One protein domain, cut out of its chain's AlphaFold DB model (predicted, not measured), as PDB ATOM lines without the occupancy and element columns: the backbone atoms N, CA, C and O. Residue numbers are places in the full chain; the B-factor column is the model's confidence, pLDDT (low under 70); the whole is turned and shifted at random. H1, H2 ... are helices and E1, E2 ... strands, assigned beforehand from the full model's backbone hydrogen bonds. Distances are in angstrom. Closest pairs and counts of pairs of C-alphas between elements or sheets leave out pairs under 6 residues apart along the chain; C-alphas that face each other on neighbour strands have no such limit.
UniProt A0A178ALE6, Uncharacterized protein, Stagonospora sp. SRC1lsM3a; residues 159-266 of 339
ATOM      1  N   PHE A 159     150.662 120.196  99.715       54.03
ATOM      2  CA  PHE A 159     150.178 121.549  99.638       54.03
ATOM      3  C   PHE A 159     150.302 122.075 101.058       54.03
ATOM      4  O   PHE A 159     149.684 121.554 101.992       54.03
ATOM      5  N   LYS A 160     151.209 123.033 101.246       62.69
ATOM      6  CA  LYS A 160     151.272 123.788 102.487       62.69
ATOM      7  C   LYS A 160     149.930 124.496 102.588       62.69
ATOM      8  O   LYS A 160     149.672 125.439 101.850       62.69
ATOM      9  N   VAL A 161     149.044 123.971 103.427       75.56
ATOM     10  CA  VAL A 161     147.795 124.654 103.729       75.56
ATOM     11  C   VAL A 161     148.158 125.836 104.612       75.56
ATOM     12  O   VAL A 161     148.582 125.660 105.755       75.56
ATOM     13  N   GLU A 162     148.027 127.035 104.060       83.25
ATOM     14  CA  GLU A 162     148.255 128.278 104.784       83.25
ATOM     15  C   GLU A 162     147.010 128.613 105.602       83.25
ATOM     16  O   GLU A 162     146.021 129.174 105.122       83.25
ATOM     17  N   PHE A 163     147.033 128.198 106.865       86.88
ATOM     18  CA  PHE A 163     145.991 128.567 107.809       86.88
ATOM     19  C   PHE A 163     145.985 130.075 108.043       86.88
ATOM     20  O   PHE A 163     147.002 130.756 107.927       86.88
ATOM     21  N   CYS A 164     144.813 130.604 108.387       90.31
ATOM     22  CA  CYS A 164     144.715 132.004 108.766       90.31
ATOM     23  C   CYS A 164     145.574 132.285 110.016       90.31
ATOM     24  O   CYS A 164     145.476 131.530 110.988       90.31
ATOM     25  N   PRO A 165     146.343 133.390 110.073       89.81
ATOM     26  CA  PRO A 165     147.118 133.748 111.264       89.81
ATOM     27  C   PRO A 165     146.275 133.828 112.545       89.81
ATOM     28  O   PRO A 165     146.733 133.458 113.626       89.81
ATOM     29  N   PHE A 166     145.006 134.242 112.430       89.44
ATOM     30  CA  PHE A 166     144.056 134.204 113.545       89.44
ATOM     31  C   PHE A 166     143.758 132.775 114.016       89.44
ATOM     32  O   PHE A 166     143.736 132.517 115.220       89.44
ATOM     33  N   ALA A 167     143.579 131.837 113.084       88.12
ATOM     34  CA  ALA A 167     143.388 130.425 113.401       88.12
ATOM     35  C   ALA A 167     144.605 129.852 114.144       88.12
ATOM     36  O   ALA A 167     144.444 129.111 115.115       88.12
ATOM     37  N   ASP A 168     145.818 130.231 113.739       87.75
ATOM     38  CA  ASP A 168     147.055 129.790 114.388       87.75
ATOM     39  C   ASP A 168     147.254 130.392 115.782       87.75
ATOM     40  O   ASP A 168     147.678 129.686 116.701       87.75
ATOM     41  N   ASN A 169     146.904 131.665 115.979       88.25
ATOM     42  CA  ASN A 169     146.873 132.279 117.311       88.25
ATOM     43  C   ASN A 169     145.898 131.540 118.228       88.25
ATOM     44  O   ASN A 169     146.271 131.120 119.321       88.25
ATOM     45  N   LEU A 170     144.690 131.273 117.735       87.50
ATOM     46  CA  LEU A 170     143.662 130.572 118.490       87.50
ATOM     47  C   LEU A 170     144.096 129.152 118.889       87.50
ATOM     48  O   LEU A 170     143.862 128.719 120.016       87.50
ATOM     49  N   ARG A 171     144.788 128.429 118.000       87.06
ATOM     50  CA  ARG A 171     145.384 127.120 118.328       87.06
ATOM     51  C   ARG A 171     146.433 127.221 119.429       87.06
ATOM     52  O   ARG A 171     146.503 126.329 120.273       87.06
ATOM     53  N   ARG A 172     147.278 128.257 119.396       86.06
ATOM     54  CA  ARG A 172     148.305 128.486 120.422       86.06
ATOM     55  C   ARG A 172     147.670 128.794 121.775       86.06
ATOM     56  O   ARG A 172     148.079 128.195 122.765       86.06
ATOM     57  N   ASP A 173     146.635 129.625 121.800       85.12
ATOM     58  CA  ASP A 173     145.923 129.980 123.031       85.12
ATOM     59  C   ASP A 173     145.219 128.773 123.660       85.12
ATOM     60  O   ASP A 173     145.334 128.554 124.867       85.12
ATOM     61  N   LEU A 174     144.571 127.936 122.840       82.19
ATOM     62  CA  LEU A 174     143.940 126.692 123.297       82.19
ATOM     63  C   LEU A 174     144.957 125.698 123.877       82.19
ATOM     64  O   LEU A 174     144.670 125.047 124.877       82.19
ATOM     65  N   LYS A 175     146.155 125.594 123.284       81.69
ATOM     66  CA  LYS A 175     147.246 124.762 123.828       81.69
ATOM     67  C   LYS A 175     147.815 125.310 125.134       81.69
ATOM     68  O   LYS A 175     148.273 124.531 125.960       81.69
ATOM     69  N   ALA A 176     147.799 126.627 125.312       78.75
ATOM     70  CA  ALA A 176     148.293 127.298 126.510       78.75
ATOM     71  C   ALA A 176     147.268 127.326 127.663       78.75
ATOM     72  O   ALA A 176     147.478 128.053 128.633       78.75
ATOM     73  N   THR A 177     146.149 126.597 127.538       71.62
ATOM     74  CA  THR A 177     145.046 126.546 128.519       71.62
ATOM     75  C   THR A 177     144.450 127.918 128.859       71.62
ATOM     76  O   THR A 177     143.735 128.067 129.849       71.62
ATOM     77  N   LYS A 178     144.715 128.938 128.036       73.44
ATOM     78  CA  LYS A 178     144.139 130.271 128.194       73.44
ATOM     79  C   LYS A 178     142.726 130.248 127.626       73.44
ATOM     80  O   LYS A 178     142.490 129.712 126.542       73.44
ATOM     81  N   THR A 179     141.779 130.852 128.339       66.38
ATOM     82  CA  THR A 179     140.431 131.098 127.822       66.38
ATOM     83  C   THR A 179     140.536 132.037 126.622       66.38
ATOM     84  O   THR A 179     140.694 133.250 126.753       66.38
ATOM     85  N   SER A 180     140.518 131.467 125.417       62.62
ATOM     86  CA  SER A 180     140.560 132.253 124.190       62.62
ATOM     87  C   SER A 180     139.201 132.914 123.971       62.62
ATOM     88  O   SER A 180     138.192 132.269 123.689       62.62
ATOM     89  N   ASN A 181     139.169 134.238 124.110       71.25
ATOM     90  CA  ASN A 181     137.982 135.028 123.808       71.25
ATOM     91  C   ASN A 181     137.863 135.195 122.290       71.25
ATOM     92  O   ASN A 181     138.396 136.138 121.707       71.25
ATOM     93  N   LEU A 182     137.149 134.264 121.654       76.19
ATOM     94  CA  LEU A 182     136.758 134.327 120.246       76.19
ATOM     95  C   LEU A 182     135.835 135.528 119.978       76.19
ATOM     96  O   LEU A 182     134.606 135.407 120.012       76.19
ATOM     97  N   LYS A 183     136.439 136.686 119.692       79.50
ATOM     98  CA  LYS A 183     135.759 137.907 119.243       79.50
ATOM     99  C   LYS A 183     135.600 137.883 117.721       79.50
ATOM    100  O   LYS A 183     136.405 138.467 117.004       79.50
ATOM    101  N   ALA A 184     134.584 137.177 117.240       83.12
ATOM    102  CA  ALA A 184     134.170 137.232 115.841       83.12
ATOM    103  C   ALA A 184     132.863 138.022 115.721       83.12
ATOM    104  O   ALA A 184     132.031 137.995 116.631       83.12
ATOM    105  N   SER A 185     132.713 138.755 114.617       87.19
ATOM    106  CA  SER A 185     131.514 139.548 114.340       87.19
ATOM    107  C   SER A 185     130.538 138.738 113.495       87.19
ATOM    108  O   SER A 185     130.956 138.055 112.561       87.19
ATOM    109  N   LYS A 186     129.238 138.834 113.780       89.19
ATOM    110  CA  LYS A 186     128.210 138.286 112.885       89.19
ATOM    111  C   LYS A 186     128.197 139.067 111.573       89.19
ATOM    112  O   LYS A 186     128.296 140.293 111.598       89.19
ATOM    113  N   LEU A 187     128.011 138.375 110.449       87.31
ATOM    114  CA  LEU A 187     127.872 139.015 109.136       87.31
ATOM    115  C   LEU A 187     126.670 139.971 109.113       87.31
ATOM    116  O   LEU A 187     126.750 141.077 108.585       87.31
ATOM    117  N   ARG A 188     125.557 139.549 109.723       88.25
ATOM    118  CA  ARG A 188     124.339 140.349 109.887       88.25
ATOM    119  C   ARG A 188     123.935 140.368 111.361       88.25
ATOM    120  O   ARG A 188     123.159 139.518 111.785       88.25
ATOM    121  N   PRO A 189     124.429 141.331 112.159       88.12
ATOM    122  CA  PRO A 189     124.169 141.378 113.600       88.12
ATOM    123  C   PRO A 189     122.679 141.409 113.971       88.12
ATOM    124  O   PRO A 189     122.290 140.852 114.994       88.12
ATOM    125  N   ASN A 190     121.853 142.025 113.122       88.88
ATOM    126  CA  ASN A 190     120.414 142.172 113.345       88.88
ATOM    127  C   ASN A 190     119.593 140.957 112.883       88.88
ATOM    128  O   ASN A 190     118.413 140.861 113.218       88.88
ATOM    129  N   ASP A 191     120.187 140.034 112.121       87.38
ATOM    130  CA  ASP A 191     119.513 138.816 111.684       87.38
ATOM    131  C   ASP A 191     119.828 137.679 112.660       87.38
ATOM    132  O   ASP A 191     120.934 137.141 112.716       87.38
ATOM    133  N   ARG A 192     118.829 137.306 113.463       81.31
ATOM    134  CA  ARG A 192     118.966 136.239 114.462       81.31
ATOM    135  C   ARG A 192     119.195 134.853 113.854       81.31
ATOM    136  O   ARG A 192     119.603 133.965 114.593       81.31
ATOM    137  N   TYR A 193     118.884 134.672 112.570       83.50
ATOM    138  CA  TYR A 193     119.029 133.407 111.848       83.50
ATOM    139  C   TYR A 193     120.301 133.351 111.003       83.50
ATOM    140  O   TYR A 193     120.582 132.317 110.397       83.50
ATOM    141  N   ASP A 194     121.059 134.449 110.937       83.56
ATOM    142  CA  ASP A 194     122.354 134.441 110.277       83.56
ATOM    143  C   ASP A 194     123.411 133.885 111.237       83.56
ATOM    144  O   ASP A 194     123.902 134.562 112.151       83.56
ATOM    145  N   ASP A 195     123.738 132.616 111.016       85.50
ATOM    146  CA  ASP A 195     124.768 131.879 111.745       85.50
ATOM    147  C   ASP A 195     126.171 132.111 111.148       85.50
ATOM    148  O   ASP A 195     127.133 131.439 111.522       85.50
ATOM    149  N   ARG A 196     126.322 133.039 110.192       89.00
ATOM    150  CA  ARG A 196     127.620 133.361 109.589       89.00
ATOM    151  C   ARG A 196     128.376 134.387 110.423       89.00
ATOM    152  O   ARG A 196     127.883 135.478 110.719       89.00
ATOM    153  N   GLU A 197     129.616 134.055 110.749       91.25
ATOM    154  CA  GLU A 197     130.558 134.923 111.447       91.25
ATOM    155  C   GLU A 197     131.758 135.235 110.547       91.25
ATOM    156  O   GLU A 197     132.207 134.396 109.768       91.25
ATOM    157  N   LEU A 198     132.291 136.447 110.659       90.38
ATOM    158  CA  LEU A 198     133.485 136.877 109.943       90.38
ATOM    159  C   LEU A 198     134.729 136.643 110.795       90.38
ATOM    160  O   LEU A 198     134.781 137.006 111.975       90.38
ATOM    161  N   CYS A 199     135.756 136.066 110.177       89.69
ATOM    162  CA  CYS A 199     137.081 136.020 110.774       89.69
ATOM    163  C   CYS A 199     137.669 137.437 110.868       89.69
ATOM    164  O   CYS A 199     137.795 138.088 109.836       89.69
ATOM    165  N   PRO A 200     138.122 137.894 112.051       88.19
ATOM    166  CA  PRO A 200     138.605 139.266 112.246       88.19
ATOM    167  C   PRO A 200     139.932 139.586 111.536       88.19
ATOM    168  O   PRO A 200     140.397 140.717 111.613       88.19
ATOM    169  N   HIS A 201     140.582 138.599 110.909       88.75
ATOM    170  CA  HIS A 201     141.874 138.782 110.240       88.75
ATOM    171  C   HIS A 201     141.798 138.655 108.717       88.75
ATOM    172  O   HIS A 201     142.533 139.337 108.013       88.75
ATOM    173  N   CYS A 202     140.999 137.728 108.191       86.81
ATOM    174  CA  CYS A 202     140.949 137.458 106.749       86.81
ATOM    175  C   CYS A 202     139.556 137.647 106.143       86.81
ATOM    176  O   CYS A 202     139.356 137.261 104.993       86.81
ATOM    177  N   ASP A 203     138.599 138.155 106.925       86.44
ATOM    178  CA  ASP A 203     137.201 138.381 106.534       86.44
ATOM    179  C   ASP A 203     136.512 137.144 105.933       86.44
ATOM    180  O   ASP A 203     135.517 137.220 105.215       86.44
ATOM    181  N   ALA A 204     137.043 135.965 106.256       87.00
ATOM    182  CA  ALA A 204     136.474 134.677 105.912       87.00
ATOM    183  C   ALA A 204     135.078 134.542 106.543       87.00
ATOM    184  O   ALA A 204     134.942 134.616 107.764       87.00
ATOM    185  N   CYS A 205     134.058 134.323 105.710       88.69
ATOM    186  CA  CYS A 205     132.673 134.109 106.125       88.69
ATOM    187  C   CYS A 205     132.422 132.658 106.565       88.69
ATOM    188  O   CYS A 205     132.088 131.788 105.762       88.69
ATOM    189  N   ILE A 206     132.548 132.401 107.861       88.44
ATOM    190  CA  ILE A 206     132.417 131.073 108.459       88.44
ATOM    191  C   ILE A 206     130.954 130.831 108.835       88.44
ATOM    192  O   ILE A 206     130.408 131.516 109.694       88.44
ATOM    193  N   ALA A 207     130.321 129.822 108.236       87.94
ATOM    194  CA  ALA A 207     128.996 129.363 108.650       87.94
ATOM    195  C   ALA A 207     129.099 128.542 109.948       87.94
ATOM    196  O   ALA A 207     129.474 127.363 109.923       87.94
ATOM    197  N   VAL A 208     128.775 129.169 111.082       84.00
ATOM    198  CA  VAL A 208     128.844 128.595 112.434       84.00
ATOM    199  C   VAL A 208     127.576 127.790 112.721       84.00
ATOM    200  O   VAL A 208     126.819 128.050 113.652       84.00
ATOM    201  N   THR A 209     127.337 126.767 111.908       79.62
ATOM    202  CA  THR A 209     126.220 125.849 112.124       79.62
ATOM    203  C   THR A 209     126.557 124.907 113.274       79.62
ATOM    204  O   THR A 209     127.617 124.275 113.288       79.62
ATOM    205  N   SER A 210     125.647 124.768 114.241       73.94
ATOM    206  CA  SER A 210     125.806 123.768 115.303       73.94
ATOM    207  C   SER A 210     125.968 122.360 114.711       73.94
ATOM    208  O   SER A 210     125.202 121.942 113.840       73.94
ATOM    209  N   HIS A 211     126.936 121.585 115.205       78.94
ATOM    210  CA  HIS A 211     127.090 120.164 114.870       78.94
ATOM    211  C   HIS A 211     126.687 119.301 116.066       78.94
ATOM    212  O   HIS A 211     127.026 119.619 117.204       78.94
ATOM    213  N   SER A 212     125.960 118.210 115.818       61.00
ATOM    214  CA  SER A 212     125.337 117.373 116.855       61.00
ATOM    215  C   SER A 212     126.348 116.642 117.744       61.00
ATOM    216  O   SER A 212     125.976 116.158 118.797       61.00
ATOM    217  N   GLY A 213     127.628 116.578 117.386       66.75
ATOM    218  CA  GLY A 213     128.623 115.816 118.154       66.75
ATOM    219  C   GLY A 213     129.743 116.623 118.812       66.75
ATOM    220  O   GLY A 213     130.527 116.049 119.552       66.75
ATOM    221  N   LEU A 214     129.875 117.926 118.533       76.31
ATOM    222  CA  LEU A 214     131.083 118.683 118.895       76.31
ATOM    223  C   LEU A 214     130.737 119.911 119.746       76.31
ATOM    224  O   LEU A 214     130.370 120.934 119.174       76.31
ATOM    225  N   PRO A 215     130.895 119.879 121.085       73.94
ATOM    226  CA  PRO A 215     130.539 121.014 121.946       73.94
ATOM    227  C   PRO A 215     131.368 122.277 121.651       73.94
ATOM    228  O   PRO A 215     130.889 123.390 121.838       73.94
ATOM    229  N   ALA A 216     132.578 122.119 121.107       83.69
ATOM    230  CA  ALA A 216     133.465 123.211 120.704       83.69
ATOM    231  C   ALA A 216     133.438 123.509 119.187       83.69
ATOM    232  O   ALA A 216     134.410 124.050 118.658       83.69
ATOM    233  N   TYR A 217     132.355 123.164 118.473       85.44
ATOM    234  CA  TYR A 217     132.250 123.289 117.007       85.44
ATOM    235  C   TYR A 217     132.675 124.667 116.476       85.44
ATOM    236  O   TYR A 217     133.446 124.746 115.523       85.44
ATOM    237  N   ARG A 218     132.260 125.755 117.139       88.38
ATOM    238  CA  ARG A 218     132.647 127.125 116.776       88.38
ATOM    239  C   ARG A 218     134.167 127.305 116.798       88.38
ATOM    240  O   ARG A 218     134.753 127.708 115.800       88.38
ATOM    241  N   GLY A 219     134.828 126.943 117.897       88.31
ATOM    242  CA  GLY A 219     136.290 127.032 117.997       88.31
ATOM    243  C   GLY A 219     137.009 126.130 116.992       88.31
ATOM    244  O   GLY A 219     138.028 126.518 116.425       88.31
ATOM    245  N   ILE A 220     136.449 124.956 116.704       89.06
ATOM    246  CA  ILE A 220     136.982 124.028 115.700       89.06
ATOM    247  C   ILE A 220     136.960 124.662 114.301       89.06
ATOM    248  O   ILE A 220     137.966 124.601 113.599       89.06
ATOM    249  N   LEU A 221     135.878 125.338 113.907       90.56
ATOM    250  CA  LEU A 221     135.797 126.045 112.620       90.56
ATOM    251  C   LEU A 221     136.818 127.189 112.530       90.56
ATOM    252  O   LEU A 221     137.599 127.268 111.580       90.56
ATOM    253  N   PHE A 222     136.888 128.038 113.559       90.88
ATOM    254  CA  PHE A 222     137.828 129.162 113.572       90.88
ATOM    255  C   PHE A 222     139.291 128.721 113.636       90.88
ATOM    256  O   PHE A 222     140.146 129.382 113.060       90.88
ATOM    257  N   THR A 223     139.609 127.596 114.270       91.12
ATOM    258  CA  THR A 223     140.982 127.067 114.273       91.12
ATOM    259  C   THR A 223     141.361 126.346 112.986       91.12
ATOM    260  O   THR A 223     142.537 126.058 112.801       91.12
ATOM    261  N   SER A 224     140.427 126.010 112.100       91.06
ATOM    262  CA  SER A 224     140.693 125.148 110.936       91.06
ATOM    263  C   SER A 224     140.487 125.824 109.586       91.06
ATOM    264  O   SER A 224     140.886 125.253 108.572       91.06
ATOM    265  N   HIS A 225     139.905 127.022 109.552       91.56
ATOM    266  CA  HIS A 225     139.735 127.753 108.303       91.56
ATOM    267  C   HIS A 225     141.080 128.178 107.690       91.56
ATOM    268  O   HIS A 225     142.047 128.529 108.379       91.56
ATOM    269  N   VAL A 226     141.126 128.127 106.366       88.94
ATOM    270  CA  VAL A 226     142.268 128.518 105.541       88.94
ATOM    271  C   VAL A 226     142.137 130.000 105.199       88.94
ATOM    272  O   VAL A 226     141.025 130.527 105.093       88.94
ATOM    273  N   ALA A 227     143.267 130.700 105.079       82.00
ATOM    274  CA  ALA A 227     143.249 132.098 104.673       82.00
ATOM    275  C   ALA A 227     142.615 132.242 103.280       82.00
ATOM    276  O   ALA A 227     142.870 131.446 102.374       82.00
ATOM    277  N   ARG A 228     141.787 133.274 103.100       77.00
ATOM    278  CA  ARG A 228     141.216 133.586 101.791       77.00
ATOM    279  C   ARG A 228     142.342 133.983 100.838       77.00
ATOM    280  O   ARG A 228     143.091 134.915 101.120       77.00
ATOM    281  N   HIS A 229     142.449 133.302  99.698       69.44
ATOM    282  CA  HIS A 229     143.408 133.699  98.672       69.44
ATOM    283  C   HIS A 229     142.910 134.994  97.995       69.44
ATOM    284  O   HIS A 229     141.780 135.000  97.502       69.44
ATOM    285  N   PRO A 230     143.730 136.056  97.854       64.94
ATOM    286  CA  PRO A 230     143.306 137.348  97.285       64.94
ATOM    287  C   PRO A 230     142.774 137.302  95.842       64.94
ATOM    288  O   PRO A 230     142.249 138.286  95.340       64.94
ATOM    289  N   ARG A 231     142.956 136.171  95.153       65.00
ATOM    290  CA  ARG A 231     142.569 135.950  93.750       65.00
ATOM    291  C   ARG A 231     141.364 135.015  93.610       65.00
ATOM    292  O   ARG A 231     140.922 134.773  92.493       65.00
ATOM    293  N   ALA A 232     140.865 134.454  94.712       64.31
ATOM    294  CA  ALA A 232     139.706 133.576  94.684       64.31
ATOM    295  C   ALA A 232     138.427 134.419  94.573       64.31
ATOM    296  O   ALA A 232     138.139 135.244  95.442       64.31
ATOM    297  N   ALA A 233     137.675 134.196  93.494       63.38
ATOM    298  CA  ALA A 233     136.396 134.859  93.243       63.38
ATOM    299  C   ALA A 233     135.264 134.354  94.159       63.38
ATOM    300  O   ALA A 233     134.248 135.025  94.284       63.38
ATOM    301  N   ASP A 234     135.427 133.184  94.790       66.31
ATOM    302  CA  ASP A 234     134.428 132.615  95.701       66.31
ATOM    303  C   ASP A 234     134.646 133.141  97.133       66.31
ATOM    304  O   ASP A 234     135.755 133.078  97.671       66.31
ATOM    305  N   ASP A 235     133.581 133.656  97.751       66.62
ATOM    306  CA  ASP A 235     133.558 134.134  99.143       66.62
ATOM    307  C   ASP A 235     133.512 132.979 100.167       66.62
ATOM    308  O   ASP A 235     133.516 133.211 101.380       66.62
ATOM    309  N   LYS A 236     133.446 131.722  99.707       69.75
ATOM    310  CA  LYS A 236     133.355 130.547 100.580       69.75
ATOM    311  C   LYS A 236     134.651 130.275 101.334       69.75
ATOM    312  O   LYS A 236     135.737 130.174 100.766       69.75
ATOM    313  N   THR A 237     134.511 130.060 102.636       75.06
ATOM    314  CA  THR A 237     135.610 129.635 103.501       75.06
ATOM    315  C   THR A 237     135.903 128.162 103.314       75.06
ATOM    316  O   THR A 237     135.001 127.334 103.433       75.06
ATOM    317  N   THR A 238     137.169 127.828 103.098       85.81
ATOM    318  CA  THR A 238     137.628 126.444 103.133       85.81
ATOM    319  C   THR A 238     138.178 126.107 104.516       85.81
ATOM    320  O   THR A 238     138.844 126.914 105.164       85.81
ATOM    321  N   PHE A 239     137.884 124.901 104.987       89.44
ATOM    322  CA  PHE A 239     138.389 124.337 106.234       89.44
ATOM    323  C   PHE A 239     139.402 123.258 105.914       89.44
ATOM    324  O   PHE A 239     139.223 122.516 104.953       89.44
ATOM    325  N   ALA A 240     140.446 123.125 106.721       89.38
ATOM    326  CA  ALA A 240     141.410 122.053 106.557       89.38
ATOM    327  C   ALA A 240     141.702 121.344 107.874       89.38
ATOM    328  O   ALA A 240     141.949 121.954 108.918       89.38
ATOM    329  N   CYS A 241     141.707 120.015 107.817       87.25
ATOM    330  CA  CYS A 241     142.032 119.197 108.970       87.25
ATOM    331  C   CYS A 241     143.535 119.239 109.264       87.25
ATOM    332  O   CYS A 241     144.344 118.841 108.437       87.25
ATOM    333  N   ASN A 242     143.922 119.623 110.480       82.38
ATOM    334  CA  ASN A 242     145.336 119.732 110.864       82.38
ATOM    335  C   ASN A 242     146.091 118.379 110.882       82.38
ATOM    336  O   ASN A 242     147.314 118.327 110.830       82.38
ATOM    337  N   SER A 243     145.379 117.251 110.964       79.75
ATOM    338  CA  SER A 243     146.000 115.915 111.000       79.75
ATOM    339  C   SER A 243     146.157 115.273 109.621       79.75
ATOM    340  O   SER A 243     147.201 114.679 109.338       79.75
ATOM    341  N   CYS A 244     145.134 115.373 108.768       77.81
ATOM    342  CA  CYS A 244     145.139 114.739 107.445       77.81
ATOM    343  C   CYS A 244     145.255 115.722 106.274       77.81
ATOM    344  O   CYS A 244     145.394 115.272 105.145       77.81
ATOM    345  N   TYR A 245     145.196 117.031 106.531       79.88
ATOM    346  CA  TYR A 245     145.240 118.109 105.537       79.88
ATOM    347  C   TYR A 245     144.150 118.046 104.456       79.88
ATOM    348  O   TYR A 245     144.212 118.798 103.488       79.88
ATOM    349  N   LYS A 246     143.116 117.208 104.630       83.19
ATOM    350  CA  LYS A 246     141.917 117.251 103.786       83.19
ATOM    351  C   LYS A 246     141.254 118.617 103.924       83.19
ATOM    352  O   LYS A 246     141.050 119.089 105.048       83.19
ATOM    353  N   THR A 247     140.927 119.214 102.785       86.06
ATOM    354  CA  THR A 247     140.226 120.491 102.680       86.06
ATOM    355  C   THR A 247     138.739 120.264 102.432       86.06
ATOM    356  O   THR A 247     138.365 119.360 101.689       86.06
ATOM    357  N   PHE A 248     137.898 121.108 103.010       87.81
ATOM    358  CA  PHE A 248     136.445 121.049 102.931       87.81
ATOM    359  C   PHE A 248     135.922 122.438 102.587       87.81
ATOM    360  O   PHE A 248     136.389 123.429 103.140       87.81
ATOM    361  N   THR A 249     134.954 122.518 101.684       87.00
ATOM    362  CA  THR A 249     134.250 123.767 101.346       87.00
ATOM    363  C   THR A 249     133.026 124.004 102.228       87.00
ATOM    364  O   THR A 249     132.505 125.113 102.268       87.00
ATOM    365  N   ASP A 250     132.575 122.968 102.937       86.25
ATOM    366  CA  ASP A 250     131.406 122.980 103.810       86.25
ATOM    367  C   ASP A 250     131.819 122.772 105.275       86.25
ATOM    368  O   ASP A 250     132.610 121.877 105.600       86.25
ATOM    369  N   SER A 251     131.266 123.601 106.167       88.06
ATOM    370  CA  SER A 251     131.511 123.518 107.605       88.06
ATOM    371  C   SER A 251     130.916 122.246 108.203       88.06
ATOM    372  O   SER A 251     131.530 121.664 109.099       88.06
ATOM    373  N   TYR A 252     129.777 121.761 107.694       86.56
ATOM    374  CA  TYR A 252     129.152 120.544 108.208       86.56
ATOM    375  C   TYR A 252     129.986 119.307 107.872       86.56
ATOM    376  O   TYR A 252     130.344 118.553 108.776       86.56
ATOM    377  N   ALA A 253     130.384 119.147 106.605       85.62
ATOM    378  CA  ALA A 253     131.276 118.067 106.178       85.62
ATOM    379  C   ALA A 253     132.606 118.046 106.959       85.62
ATOM    380  O   ALA A 253     133.102 116.981 107.333       85.62
ATOM    381  N   PHE A 254     133.177 119.219 107.255       90.00
ATOM    382  CA  PHE A 254     134.392 119.316 108.063       90.00
ATOM    383  C   PHE A 254     134.179 118.935 109.539       90.00
ATOM    384  O   PHE A 254     135.027 118.271 110.148       90.00
ATOM    385  N   LEU A 255     133.065 119.361 110.138       88.81
ATOM    386  CA  LEU A 255     132.736 119.029 111.524       88.81
ATOM    387  C   LEU A 255     132.416 117.543 111.684       88.81
ATOM    388  O   LEU A 255     132.890 116.942 112.644       88.81
ATOM    389  N   ASP A 256     131.715 116.938 110.728       86.44
ATOM    390  CA  ASP A 256     131.489 115.492 110.690       86.44
ATOM    391  C   ASP A 256     132.821 114.737 110.583       86.44
ATOM    392  O   ASP A 256     133.115 113.861 111.394       86.44
ATOM    393  N   HIS A 257     133.714 115.167 109.686       87.00
ATOM    394  CA  HIS A 257     135.067 114.620 109.603       87.00
ATOM    395  C   HIS A 257     135.835 114.722 110.936       87.00
ATOM    396  O   HIS A 257     136.505 113.772 111.353       87.00
ATOM    397  N   THR A 258     135.747 115.866 111.620       86.81
ATOM    398  CA  THR A 258     136.420 116.087 112.909       86.81
ATOM    399  C   THR A 258     135.800 115.247 114.026       86.81
ATOM    400  O   THR A 258     136.522 114.726 114.874       86.81
ATOM    401  N   PHE A 259     134.481 115.068 114.014       84.88
ATOM    402  CA  PHE A 259     133.762 114.218 114.956       84.88
ATOM    403  C   PHE A 259     134.127 112.745 114.763       84.88
ATOM    404  O   PHE A 259     134.563 112.090 115.706       84.88
ATOM    405  N   GLN A 260     134.068 112.260 113.520       82.62
ATOM    406  CA  GLN A 260     134.496 110.911 113.158       82.62
ATOM    407  C   GLN A 260     135.946 110.645 113.594       82.62
ATOM    408  O   GLN A 260     136.306 109.518 113.920       82.62
ATOM    409  N   LYS A 261     136.789 111.686 113.619       82.38
ATOM    410  CA  LYS A 261     138.170 111.589 114.101       82.38
ATOM    411  C   LYS A 261     138.251 111.388 115.608       82.38
ATOM    412  O   LYS A 261     139.083 110.606 116.053       82.38
ATOM    413  N   GLN A 262     137.426 112.083 116.389       77.62
ATOM    414  CA  GLN A 262     137.425 111.952 117.849       77.62
ATOM    415  C   GLN A 262     136.962 110.568 118.308       77.62
ATOM    416  O   GLN A 262     137.528 110.036 119.252       77.62
ATOM    417  N   ILE A 263     136.011 109.961 117.597       76.81
ATOM    418  CA  ILE A 263     135.524 108.602 117.888       76.81
ATOM    419  C   ILE A 263     136.449 107.491 117.359       76.81
ATOM    420  O   ILE A 263     136.104 106.319 117.443       76.81
ATOM    421  N   GLY A 264     137.589 107.836 116.748       68.69
ATOM    422  CA  GLY A 264     138.514 106.849 116.182       68.69
ATOM    423  C   GLY A 264     138.007 106.156 114.910       68.69
ATOM    424  O   GLY A 264     138.526 105.111 114.530       68.69
ATOM    425  N   SER A 265     137.015 106.723 114.213       70.25
ATOM    426  CA  SER A 265     136.479 106.115 112.994       70.25
ATOM    427  C   SER A 265     137.519 106.107 111.874       70.25
ATOM    428  O   SER A 265     138.092 107.148 111.520       70.25
ATOM    429  N   ASN A 266     137.668 104.943 111.232       57.22
ATOM    430  CA  ASN A 266     138.515 104.721 110.053       57.22
ATOM    431  C   ASN A 266     138.175 105.643 108.863       57.22
ATOM    432  O   ASN A 266     138.986 105.805 107.952       57.22
TER     433      ASN A 266
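Overview. This is residues 159 to 266 of the 339 residues of an uncharacterized protein of Stagonospora sp. SRC1lsM3a (UniProt A0A178ALE6). This domain has little regular structure: short helix H2 sits in the middle, H1 and H3 pack on different sides of it, and a small hairpin, E1 and E2, lies near it among long loops. The 108 printed residues include H1, E1, E2, H2 and H3 in chain order; the antiparallel sheet is E1 - E2. The class is mostly helix, with only 37 residues in named elements. It is compact, radius of gyration of the C-alphas 13.5 A, spanning 39 by 31 by 27 A.

Along the chain. E1 is residues 196 to 198 and E2 205 to 207. H2 is 217 to 224, 10.6 A long. H1, 165 to 175, spans 15.4 A from C-alpha 165 at (147.118, 133.748, 111.264). H3, 251 to 262, spans 16.5 A to C-alpha 262 at (137.425, 111.952, 117.849).

Arrangement. Hairpin E1 and E2 is antiparallel at 147 degrees, with N 197 and O 206 2.9 A apart, within hydrogen-bond range. The closest C-alphas of E2 and H2, Ile 206 and Leu 221, are 7.3 A apart. H1 touches H2, closest C-alphas Ala 167 and Thr 223 at 4.2 A, at a steep tilt of 60 degrees, opposite ways. H3 touches H2 with residues 251 to 255 alone, closest C-alphas Tyr 217 and Leu 255 at 7.0 A, about perpendicular at 86 degrees. H1 and H3 are apart. In H1, H2 and H3 every O i to N i+4 pair is within hydrogen-bond range.

Size, cuts and confidence. The farthest C-alphas, Asn 190 and Asn 266, are 41.7 A apart. The printed part has no cut. The links H1 to E1 and H2 to H3 are long. Mean pLDDT of the printed part is 81.7; residues under 70 include 229 to 236.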